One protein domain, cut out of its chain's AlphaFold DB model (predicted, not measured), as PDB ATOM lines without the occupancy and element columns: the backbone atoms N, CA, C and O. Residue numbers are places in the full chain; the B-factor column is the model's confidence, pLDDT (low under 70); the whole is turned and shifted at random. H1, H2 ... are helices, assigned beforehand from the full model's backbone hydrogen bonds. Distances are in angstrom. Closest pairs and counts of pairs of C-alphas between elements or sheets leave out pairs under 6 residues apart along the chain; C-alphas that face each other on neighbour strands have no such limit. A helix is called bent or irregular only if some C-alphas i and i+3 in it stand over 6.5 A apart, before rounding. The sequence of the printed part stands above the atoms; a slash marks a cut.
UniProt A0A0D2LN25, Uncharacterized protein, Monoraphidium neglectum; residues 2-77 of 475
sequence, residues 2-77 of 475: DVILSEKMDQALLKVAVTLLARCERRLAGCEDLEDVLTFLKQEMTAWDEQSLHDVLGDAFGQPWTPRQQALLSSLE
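This is residues 2 to 77 of the 475 residues of an uncharacterized protein of Monoraphidium neglectum (UniProt A0A0D2LN25). Three helices make a loose triangle: H2 is the long side through the middle of the domain, H3 turns back steeply from its last residues, and H4 returns to cross H2, its residues 56 to 61 packing on residues 15 to 20 of H2. Two short helices lie toward the beginning of H2, H1 at a corner just before it and H5 off to another side, while residues 46 to 52, from the last residues of H3 to the first of H4, stick out at the corner of the triangle where H3 and H4 follow each other. The printed part has 76 residues with five named helices, H1 to H5 in that order, and no named strand; its class is all helix. The whole is only just loose, close to compact, with a radius of gyration of the C-alphas of 14.2 A, and only just flat, with spans of 35 by 31 by 17 A.

H1, residues 2 to 5, and H2, residues 9 to 28, touch only at the corner by their tight link, and only just, with 3 pairs of C-alphas within 8 A; H2 takes part with residues 12 to 13 alone, and the closest C-alphas are those of Ile 4 and Ala 12, 6.1 A apart. H2 has a kink of 37 degrees near residue 22. H3, residues 34 to 47, is close to H2 but not clearly touching: the closest C-alphas, of Leu 28 and Val 37, are 6.2 A apart. These two run opposite ways at a steep tilt of 67 degrees. H4, residues 50 to 62, touches H2, residues 56 to 61 of H4 alone meeting residues 15 to 20 of H2 alone; the closest C-alphas are those of Val 16 and Ala 60, 5.4 A apart. H2 and H4 run opposite ways at a steep tilt of 63 degrees. H3 and H4 are apart, although they follow each other in the chain. H5, residues 67 to 74, is close to H2 but not clearly touching, with the closest C-alphas, of Gln 11 and Leu 73, 8.0 A apart; they run opposite ways at a steep tilt of 60 degrees. H4 and H5 are apart, and H1 and H4 are only just apart, at 8.5 A. In H4 and H5 every pair of O i and N i+4 is within hydrogen-bond range, against 14 of 16 pairs in H2 and 7 of 10 in H3; H1 is too short for such a pair.

H1, residues 2 to 5, begins at C-alpha 2 at (-4.239, -28.001, 53.921). H2, residues 9 to 28, is the longest helix, 25.9 A from first to last C-alpha, and ends at C-alpha 28 at (6.067, -36.576, 28.666). It is irregular: C-alphas 23 and 26 are 7.9 A apart. H3, residues 34 to 47, is 19.5 A long; it is neither bent nor irregular, but only just, with C-alphas 42 and 45 at 6.4 A. H4, residues 50 to 62, measures 17.5 A. H5, residues 67 to 74, measures 10.2 A and ends at C-alpha 74 at (14.385, -16.306, 46.936).

The two C-alphas farthest apart are those of Ser 6 and Glu 32, at 38.9 A, and the first and last printed C-alphas, of Asp 2 and Glu 77, are 29.2 A apart. The printed part has no cut, and the four links between its helices are tight. Residues 46 to 52, of which 50 to 52 belong to H4, stand free. The mean pLDDT of the printed part is 86.6; residues 3 to 6 and 76 to 77 are under 70.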
ATOM      1  N   ASP A   2      -4.671 -28.042  52.520       73.31
ATOM      2  CA  ASP A   2      -4.239 -28.001  53.921       73.31
ATOM      3  C   ASP A   2      -2.748 -27.654  54.076       73.31
ATOM      4  O   ASP A   2      -2.386 -26.857  54.932       73.31
ATOM      5  N   VAL A   3      -1.893 -28.128  53.159       67.06
ATOM      6  CA  VAL A   3      -0.451 -27.800  53.134       67.06
ATOM      7  C   VAL A   3      -0.162 -26.340  52.725       67.06
ATOM      8  O   VAL A   3       0.832 -25.754  53.152       67.06
ATOM      9  N   ILE A   4      -1.063 -25.705  51.963       68.50
ATOM     10  CA  ILE A   4      -0.985 -24.272  51.602       68.50
ATOM     11  C   ILE A   4      -1.278 -23.375  52.822       68.50
ATOM     12  O   ILE A   4      -0.939 -22.196  52.814       68.50
ATOM     13  N   LEU A   5      -1.849 -23.925  53.900       69.62
ATOM     14  CA  LEU A   5      -2.006 -23.220  55.178       69.62
ATOM     15  C   LEU A   5      -0.743 -23.294  56.061       69.62
ATOM     16  O   LEU A   5      -0.686 -22.610  57.080       69.62
ATOM     17  N   SER A   6       0.255 -24.109  55.689       67.81
ATOM     18  CA  SER A   6       1.508 -24.302  56.442       67.81
ATOM     19  C   SER A   6       2.771 -23.780  55.743       67.81
ATOM     20  O   SER A   6       3.721 -23.403  56.424       67.81
ATOM     21  N   GLU A   7       2.798 -23.727  54.410       70.88
ATOM     22  CA  GLU A   7       3.888 -23.126  53.624       70.88
ATOM     23  C   GLU A   7       3.390 -21.914  52.819       70.88
ATOM     24  O   GLU A   7       2.188 -21.708  52.657       70.88
ATOM     25  N   LYS A   8       4.307 -21.109  52.261       79.06
ATOM     26  CA  LYS A   8       3.933 -20.068  51.289       79.06
ATOM     27  C   LYS A   8       3.259 -20.723  50.080       79.06
ATOM     28  O   LYS A   8       3.862 -21.596  49.452       79.06
ATOM     29  N   MET A   9       2.046 -20.275  49.742       79.12
ATOM     30  CA  MET A   9       1.190 -20.879  48.711       79.12
ATOM     31  C   MET A   9       1.936 -21.184  47.409       79.12
ATOM     32  O   MET A   9       1.861 -22.304  46.911       79.12
ATOM     33  N   ASP A  10       2.699 -20.224  46.893       81.56
ATOM     34  CA  ASP A  10       3.379 -20.338  45.599       81.56
ATOM     35  C   ASP A  10       4.489 -21.402  45.622       81.56
ATOM     36  O   ASP A  10       4.664 -22.152  44.663       81.56
ATOM     37  N   GLN A  11       5.193 -21.536  46.753       84.06
ATOM     38  CA  GLN A  11       6.221 -22.563  46.942       84.06
ATOM     39  C   GLN A  11       5.600 -23.958  47.086       84.06
ATOM     40  O   GLN A  11       6.133 -24.917  46.527       84.06
ATOM     41  N   ALA A  12       4.461 -24.069  47.774       85.12
ATOM     42  CA  ALA A  12       3.715 -25.319  47.900       85.12
ATOM     43  C   ALA A  12       3.129 -25.780  46.551       85.12
ATOM     44  O   ALA A  12       3.241 -26.952  46.193       85.12
ATOM     45  N   LEU A  13       2.560 -24.857  45.766       88.62
ATOM     46  CA  LEU A  13       2.084 -25.133  44.409       88.62
ATOM     47  C   LEU A  13       3.235 -25.556  43.483       88.62
ATOM     48  O   LEU A  13       3.091 -26.522  42.733       88.62
ATOM     49  N   LEU A  14       4.393 -24.892  43.570       89.25
ATOM     50  CA  LEU A  14       5.555 -25.220  42.745       89.25
ATOM     51  C   LEU A  14       6.170 -26.587  43.093       89.25
ATOM     52  O   LEU A  14       6.503 -27.332  42.174       89.25
ATOM     53  N   LYS A  15       6.265 -26.961  44.380       90.69
ATOM     54  CA  LYS A  15       6.684 -28.316  44.803       90.69
ATOM     55  C   LYS A  15       5.837 -29.396  44.133       90.69
ATOM     56  O   LYS A  15       6.373 -30.349  43.564       90.69
ATOM     57  N   VAL A  16       4.513 -29.229  44.172       90.81
ATOM     58  CA  VAL A  16       3.560 -30.171  43.568       90.81
ATOM     59  C   VAL A  16       3.692 -30.184  42.045       90.81
ATOM     60  O   VAL A  16       3.736 -31.262  41.461       90.81
ATOM     61  N   ALA A  17       3.831 -29.025  41.395       90.62
ATOM     62  CA  ALA A  17       4.017 -28.942  39.945       90.62
ATOM     63  C   ALA A  17       5.304 -29.649  39.471       90.62
ATOM     64  O   ALA A  17       5.251 -30.449  38.539       90.62
ATOM     65  N   VAL A  18       6.440 -29.415  40.139       90.81
ATOM     66  CA  VAL A  18       7.717 -30.088  39.835       90.81
ATOM     67  C   VAL A  18       7.608 -31.598  40.069       90.81
ATOM     68  O   VAL A  18       8.022 -32.379  39.217       90.81
ATOM     69  N   THR A  19       6.985 -32.019  41.174       92.88
ATOM     70  CA  THR A  19       6.793 -33.441  41.512       92.88
ATOM     71  C   THR A  19       5.909 -34.169  40.500       92.88
ATOM     72  O   THR A  19       6.231 -35.283  40.088       92.88
ATOM     73  N   LEU A  20       4.823 -33.532  40.050       92.50
ATOM     74  CA  LEU A  20       3.966 -34.054  38.985       92.50
ATOM     75  C   LEU A  20       4.742 -34.212  37.673       92.50
ATOM     76  O   LEU A  20       4.673 -35.270  37.055       92.50
ATOM     77  N   LEU A  21       5.514 -33.200  37.264       92.19
ATOM     78  CA  LEU A  21       6.311 -33.260  36.037       92.19
ATOM     79  C   LEU A  21       7.399 -34.345  36.105       92.19
ATOM     80  O   LEU A  21       7.532 -35.107  35.152       92.19
ATOM     81  N   ALA A  22       8.103 -34.482  37.233       91.62
ATOM     82  CA  ALA A  22       9.110 -35.526  37.443       91.62
ATOM     83  C   ALA A  22       8.498 -36.941  37.417       91.62
ATOM     84  O   ALA A  22       8.973 -37.817  36.696       91.62
ATOM     85  N   ARG A  23       7.377 -37.168  38.120       91.94
ATOM     86  CA  ARG A  23       6.656 -38.460  38.107       91.94
ATOM     87  C   ARG A  23       6.091 -38.806  36.718       91.94
ATOM     88  O   ARG A  23       5.890 -39.980  36.412       91.94
ATOM     89  N   CYS A  24       5.883 -37.800  35.867       92.50
ATOM     90  CA  CYS A  24       5.434 -37.934  34.480       92.50
ATOM     91  C   CYS A  24       6.560 -37.942  33.430       92.50
ATOM     92  O   CYS A  24       6.259 -38.183  32.261       92.50
ATOM     93  N   GLU A  25       7.823 -37.703  33.799       93.62
ATOM     94  CA  GLU A  25       8.929 -37.378  32.881       93.62
ATOM     95  C   GLU A  25       9.032 -38.355  31.701       93.62
ATOM     96  O   GLU A  25       8.941 -37.953  30.543       93.62
ATOM     97  N   ARG A  26       9.118 -39.661  31.987       92.38
ATOM     98  CA  ARG A  26       9.238 -40.722  30.969       92.38
ATOM     99  C   ARG A  26       8.056 -40.771  29.991       92.38
ATOM    100  O   ARG A  26       8.213 -41.262  28.879       92.38
ATOM    101  N   ARG A  27       6.873 -40.313  30.410       91.12
ATOM    102  CA  ARG A  27       5.659 -40.289  29.584       91.12
ATOM    103  C   ARG A  27       5.570 -39.005  28.765       91.12
ATOM    104  O   ARG A  27       5.256 -39.081  27.587       91.12
ATOM    105  N   LEU A  28       5.934 -37.865  29.357       92.50
ATOM    106  CA  LEU A  28       6.067 -36.576  28.666       92.50
ATOM    107  C   LEU A  28       7.150 -36.626  27.576       92.50
ATOM    108  O   LEU A  28       6.917 -36.166  26.465       92.50
ATOM    109  N   ALA A  29       8.292 -37.255  27.859       92.50
ATOM    110  CA  ALA A  29       9.369 -37.497  26.894       92.50
ATOM    111  C   ALA A  29       9.024 -38.551  25.817       92.50
ATOM    112  O   ALA A  29       9.816 -38.771  24.903       92.50
ATOM    113  N   GLY A  30       7.871 -39.221  25.939       93.00
ATOM    114  CA  GLY A  30       7.319 -40.143  24.946       93.00
ATOM    115  C   GLY A  30       6.185 -39.551  24.100       93.00
ATOM    116  O   GLY A  30       5.648 -40.262  23.256       93.00
ATOM    117  N   CYS A  31       5.801 -38.291  24.325       94.19
ATOM    118  CA  CYS A  31       4.891 -37.557  23.447       94.19
ATOM    119  C   CYS A  31       5.681 -36.989  22.259       94.19
ATOM    120  O   CYS A  31       6.682 -36.303  22.467       94.19
ATOM    121  N   GLU A  32       5.231 -37.248  21.030       92.94
ATOM    122  CA  GLU A  32       5.901 -36.739  19.823       92.94
ATOM    123  C   GLU A  32       5.506 -35.278  19.527       92.94
ATOM    124  O   GLU A  32       6.349 -34.492  19.094       92.94
ATOM    125  N   ASP A  33       4.261 -34.894  19.842       95.38
ATOM    126  CA  ASP A  33       3.692 -33.569  19.568       95.38
ATOM    127  C   ASP A  33       3.253 -32.796  20.828       95.38
ATOM    128  O   ASP A  33       2.882 -33.352  21.867       95.38
ATOM    129  N   LEU A  34       3.207 -31.462  20.711       92.94
ATOM    130  CA  LEU A  34       2.719 -30.561  21.767       92.94
ATOM    131  C   LEU A  34       1.238 -30.806  22.118       92.94
ATOM    132  O   LEU A  34       0.832 -30.603  23.265       92.94
ATOM    133  N   GLU A  35       0.423 -31.246  21.155       94.75
ATOM    134  CA  GLU A  35      -0.989 -31.568  21.395       94.75
ATOM    135  C   GLU A  35      -1.153 -32.800  22.297       94.75
ATOM    136  O   GLU A  35      -2.028 -32.792  23.169       94.75
ATOM    137  N   ASP A  36      -0.271 -33.798  22.182       93.06
ATOM    138  CA  ASP A  36      -0.238 -34.962  23.075       93.06
ATOM    139  C   ASP A  36       0.180 -34.559  24.491       93.06
ATOM    140  O   ASP A  36      -0.497 -34.918  25.455       93.06
ATOM    141  N   VAL A  37       1.229 -33.737  24.631       93.12
ATOM    142  CA  VAL A  37       1.666 -33.196  25.933       93.12
ATOM    143  C   VAL A  37       0.523 -32.436  26.614       93.12
ATOM    144  O   VAL A  37       0.212 -32.674  27.784       93.12
ATOM    145  N   LEU A  38      -0.156 -31.543  25.888       92.94
ATOM    146  CA  LEU A  38      -1.286 -30.780  26.422       92.94
ATOM    147  C   LEU A  38      -2.507 -31.662  26.719       92.94
ATOM    148  O   LEU A  38      -3.245 -31.365  27.659       92.94
ATOM    149  N   THR A  39      -2.725 -32.732  25.956       94.00
ATOM    150  CA  THR A  39      -3.806 -33.701  26.183       94.00
ATOM    151  C   THR A  39      -3.539 -34.538  27.430       94.00
ATOM    152  O   THR A  39      -4.410 -34.625  28.297       94.00
ATOM    153  N   PHE A  40      -2.322 -35.057  27.585       92.56
ATOM    154  CA  PHE A  40      -1.870 -35.784  28.768       92.56
ATOM    155  C   PHE A  40      -2.033 -34.944  30.047       92.56
ATOM    156  O   PHE A  40      -2.708 -35.367  30.990       92.56
ATOM    157  N   LEU A  41      -1.493 -33.717  30.052       91.56
ATOM    158  CA  LEU A  41      -1.548 -32.809  31.204       91.56
ATOM    159  C   LEU A  41      -2.986 -32.410  31.586       91.56
ATOM    160  O   LEU A  41      -3.276 -32.229  32.768       91.56
ATOM    161  N   LYS A  42      -3.895 -32.264  30.610       92.12
ATOM    162  CA  LYS A  42      -5.281 -31.816  30.851       92.12
ATOM    163  C   LYS A  42      -6.267 -32.945  31.147       92.12
ATOM    164  O   LYS A  42      -7.218 -32.707  31.889       92.12
ATOM    165  N   GLN A  43      -6.094 -34.124  30.547       91.88
ATOM    166  CA  GLN A  43      -7.087 -35.210  30.579       91.88
ATOM    167  C   GLN A  43      -6.627 -36.434  31.372       91.88
ATOM    168  O   GLN A  43      -7.435 -37.034  32.074       91.88
ATOM    169  N   GLU A  44      -5.353 -36.820  31.273       87.00
ATOM    170  CA  GLU A  44      -4.870 -38.044  31.920       87.00
ATOM    171  C   GLU A  44      -4.362 -37.780  33.336       87.00
ATOM    172  O   GLU A  44      -4.714 -38.522  34.248       87.00
ATOM    173  N   MET A  45      -3.616 -36.692  33.556       84.62
ATOM    174  CA  MET A  45      -3.193 -36.269  34.902       84.62
ATOM    175  C   MET A  45      -4.365 -35.876  35.817       84.62
ATOM    176  O   MET A  45      -4.279 -36.029  37.032       84.62
ATOM    177  N   THR A  46      -5.473 -35.390  35.253       87.62
ATOM    178  CA  THR A  46      -6.686 -35.027  36.010       87.62
ATOM    179  C   THR A  46      -7.597 -36.223  36.305       87.62
ATOM    180  O   THR A  46      -8.518 -36.099  37.109       87.62
ATOM    181  N   ALA A  47      -7.329 -37.380  35.690       91.56
ATOM    182  CA  ALA A  47      -8.049 -38.636  35.895       91.56
ATOM    183  C   ALA A  47      -7.333 -39.599  36.866       91.56
ATOM    184  O   ALA A  47      -7.714 -40.768  36.959       91.56
ATOM    185  N   TRP A  48      -6.291 -39.135  37.567       92.62
ATOM    186  CA  TRP A  48      -5.561 -39.933  38.554       92.62
ATOM    187  C   TRP A  48      -6.419 -40.273  39.773       92.62
ATOM    188  O   TRP A  48      -7.294 -39.513  40.189       92.62
ATOM    189  N   ASP A  49      -6.150 -41.441  40.346       95.12
ATOM    190  CA  ASP A  49      -6.805 -41.916  41.554       95.12
ATOM    191  C   ASP A  49      -6.293 -41.200  42.817       95.12
ATOM    192  O   ASP A  49      -5.203 -40.626  42.858       95.12
ATOM    193  N   GLU A  50      -7.102 -41.259  43.873       93.06
ATOM    194  CA  GLU A  50      -6.845 -40.598  45.155       93.06
ATOM    195  C   GLU A  50      -5.540 -41.071  45.823       93.06
ATOM    196  O   GLU A  50      -4.853 -40.260  46.443       93.06
ATOM    197  N   GLN A  51      -5.134 -42.337  45.639       93.62
ATOM    198  CA  GLN A  51      -3.867 -42.844  46.173       93.62
ATOM    199  C   GLN A  51      -2.674 -42.277  45.394       93.62
ATOM    200  O   GLN A  51      -1.754 -41.752  46.015       93.62
ATOM    201  N   SER A  52      -2.708 -42.287  44.058       92.62
ATOM    202  CA  SER A  52      -1.674 -41.652  43.226       92.62
ATOM    203  C   SER A  52      -1.497 -40.164  43.553       92.62
ATOM    204  O   SER A  52      -0.370 -39.671  43.597       92.62
ATOM    205  N   LEU A  53      -2.592 -39.442  43.822       90.44
ATOM    206  CA  LEU A  53      -2.550 -38.036  44.239       90.44
ATOM    207  C   LEU A  53      -1.999 -37.859  45.666       90.44
ATOM    208  O   LEU A  53      -1.242 -36.920  45.914       90.44
ATOM    209  N   HIS A  54      -2.315 -38.763  46.597       91.50
ATOM    210  CA  HIS A  54      -1.717 -38.760  47.933       91.50
ATOM    211  C   HIS A  54      -0.220 -39.080  47.917       91.50
ATOM    212  O   HIS A  54       0.534 -38.420  48.632       91.50
ATOM    213  N   ASP A  55       0.226 -40.026  47.087       92.56
ATOM    214  CA  ASP A  55       1.648 -40.321  46.909       92.56
ATOM    215  C   ASP A  55       2.397 -39.087  46.386       92.56
ATOM    216  O   ASP A  55       3.426 -38.724  46.940       92.56
ATOM    217  N   VAL A  56       1.858 -38.406  45.365       92.31
ATOM    218  CA  VAL A  56       2.418 -37.160  44.801       92.31
ATOM    219  C   VAL A  56       2.593 -36.086  45.868       92.31
ATOM    220  O   VAL A  56       3.622 -35.418  45.901       92.31
ATOM    221  N   LEU A  57       1.606 -35.907  46.748       91.62
ATOM    222  CA  LEU A  57       1.702 -34.956  47.858       91.62
ATOM    223  C   LEU A  57       2.729 -35.420  48.907       91.62
ATOM    224  O   LEU A  57       3.469 -34.597  49.443       91.62
ATOM    225  N   GLY A  58       2.809 -36.726  49.172       92.19
ATOM    226  CA  GLY A  58       3.813 -37.323  50.053       92.19
ATOM    227  C   GLY A  58       5.244 -37.173  49.531       92.19
ATOM    228  O   GLY A  58       6.139 -36.868  50.314       92.19
ATOM    229  N   ASP A  59       5.453 -37.322  48.224       92.44
ATOM    230  CA  ASP A  59       6.730 -37.095  47.546       92.44
ATOM    231  C   ASP A  59       7.080 -35.589  47.564       92.44
ATOM    232  O   ASP A  59       8.160 -35.203  48.010       92.44
ATOM    233  N   ALA A  60       6.133 -34.721  47.172       91.50
ATOM    234  CA  ALA A  60       6.334 -33.274  47.029       91.50
ATOM    235  C   ALA A  60       6.656 -32.544  48.342       91.50
ATOM    236  O   ALA A  60       7.396 -31.559  48.334       91.50
ATOM    237  N   PHE A  61       6.084 -32.994  49.461       89.75
ATOM    238  CA  PHE A  61       6.298 -32.395  50.784       89.75
ATOM    239  C   PHE A  61       7.161 -33.260  51.716       89.75
ATOM    240  O   PHE A  61       7.536 -32.801  52.793       89.75
ATOM    241  N   GLY A  62       7.520 -34.480  51.301       89.19
ATOM    242  CA  GLY A  62       8.414 -35.372  52.042       89.19
ATOM    243  C   GLY A  62       9.883 -34.940  52.027       89.19
ATOM    244  O   GLY A  62      10.644 -35.366  52.895       89.19
ATOM    245  N   GLN A  63      10.280 -34.077  51.085       85.25
ATOM    246  CA  GLN A  63      11.599 -33.443  51.056       85.25
ATOM    247  C   GLN A  63      11.491 -31.907  51.165       85.25
ATOM    248  O   GLN A  63      10.617 -31.296  50.541       85.25
ATOM    249  N   PRO A  64      12.373 -31.247  51.941       87.50
ATOM    250  CA  PRO A  64      12.517 -29.795  51.893       87.50
ATOM    251  C   PRO A  64      13.185 -29.367  50.579       87.50
ATOM    252  O   PRO A  64      13.927 -30.137  49.969       87.50
ATOM    253  N   TRP A  65      12.987 -28.111  50.166       86.50
ATOM    254  CA  TRP A  65      13.797 -27.529  49.090       86.50
ATOM    255  C   TRP A  65      15.284 -27.574  49.469       86.50
ATOM    256  O   TRP A  65      15.650 -27.184  50.580       86.50
ATOM    257  N   THR A  66      16.152 -27.989  48.543       87.12
ATOM    258  CA  THR A  66      17.605 -27.866  48.748       87.12
ATOM    259  C   THR A  66      17.992 -26.388  48.894       87.12
ATOM    260  O   THR A  66      17.335 -25.530  48.294       87.12
ATOM    261  N   PRO A  67      19.090 -26.042  49.594       82.06
ATOM    262  CA  PRO A  67      19.523 -24.647  49.724       82.06
ATOM    263  C   PRO A  67      19.730 -23.936  48.376       82.06
ATOM    264  O   PRO A  67      19.465 -22.744  48.263       82.06
ATOM    265  N   ARG A  68      20.132 -24.671  47.325       79.56
ATOM    266  CA  ARG A  68      20.277 -24.146  45.956       79.56
ATOM    267  C   ARG A  68      18.925 -23.825  45.311       79.56
ATOM    268  O   ARG A  68      18.783 -22.760  44.719       79.56
ATOM    269  N   GLN A  69      17.932 -24.707  45.439       83.75
ATOM    270  CA  GLN A  69      16.565 -24.433  44.975       83.75
ATOM    271  C   GLN A  69      15.939 -23.288  45.779       83.75
ATOM    272  O   GLN A  69      15.377 -22.369  45.196       83.75
ATOM    273  N   GLN A  70      16.090 -23.286  47.105       83.12
ATOM    274  CA  GLN A  70      15.559 -22.229  47.961       83.12
ATOM    275  C   GLN A  70      16.192 -20.862  47.650       83.12
ATOM    276  O   GLN A  70      15.471 -19.868  47.622       83.12
ATOM    277  N   ALA A  71      17.494 -20.815  47.336       79.38
ATOM    278  CA  ALA A  71      18.158 -19.608  46.851       79.38
ATOM    279  C   ALA A  71      17.520 -19.095  45.546       79.38
ATOM    280  O   ALA A  71      17.098 -17.941  45.504       79.38
ATOM    281  N   LEU A  72      17.349 -19.961  44.537       77.94
ATOM    282  CA  LEU A  72      16.694 -19.625  43.260       77.94
ATOM    283  C   LEU A  72      15.234 -19.159  43.428       77.94
ATOM    284  O   LEU A  72      14.769 -18.303  42.683       77.94
ATOM    285  N   LEU A  73      14.511 -19.688  44.420       77.38
ATOM    286  CA  LEU A  73      13.147 -19.258  44.765       77.38
ATOM    287  C   LEU A  73      13.100 -17.997  45.645       77.38
ATOM    288  O   LEU A  73      12.018 -17.457  45.881       77.38
ATOM    289  N   SER A  74      14.246 -17.545  46.159       74.94
ATOM    290  CA  SER A  74      14.385 -16.306  46.936       74.94
ATOM    291  C   SER A  74      14.931 -15.138  46.112       74.94
ATOM    292  O   SER A  74      14.637 -13.988  46.433       74.94
ATOM    293  N   SER A  75      15.665 -15.415  45.028       70.19
ATOM    294  CA  SER A  75      16.102 -14.418  44.048       70.19
ATOM    295  C   SER A  75      14.918 -13.960  43.192       70.19
ATOM    296  O   SER A  75      14.729 -14.425  42.070       70.19
ATOM    297  N   LEU A  76      14.115 -13.037  43.727       57.22
ATOM    298  CA  LEU A  76      12.992 -12.383  43.040       57.22
ATOM    299  C   LEU A  76      13.443 -11.306  42.027       57.22
ATOM    300  O   LEU A  76      12.802 -10.271  41.864       57.22
ATOM    301  N   GLU A  77      14.530 -11.593  41.309       50.78
ATOM    302  CA  GLU A  77      14.921 -10.935  40.062       50.78
ATOM    303  C   GLU A  77      14.371 -11.778  38.890       50.78
ATOM    304  O   GLU A  77      14.891 -12.849  38.592       50.78
TER     305      GLU A  77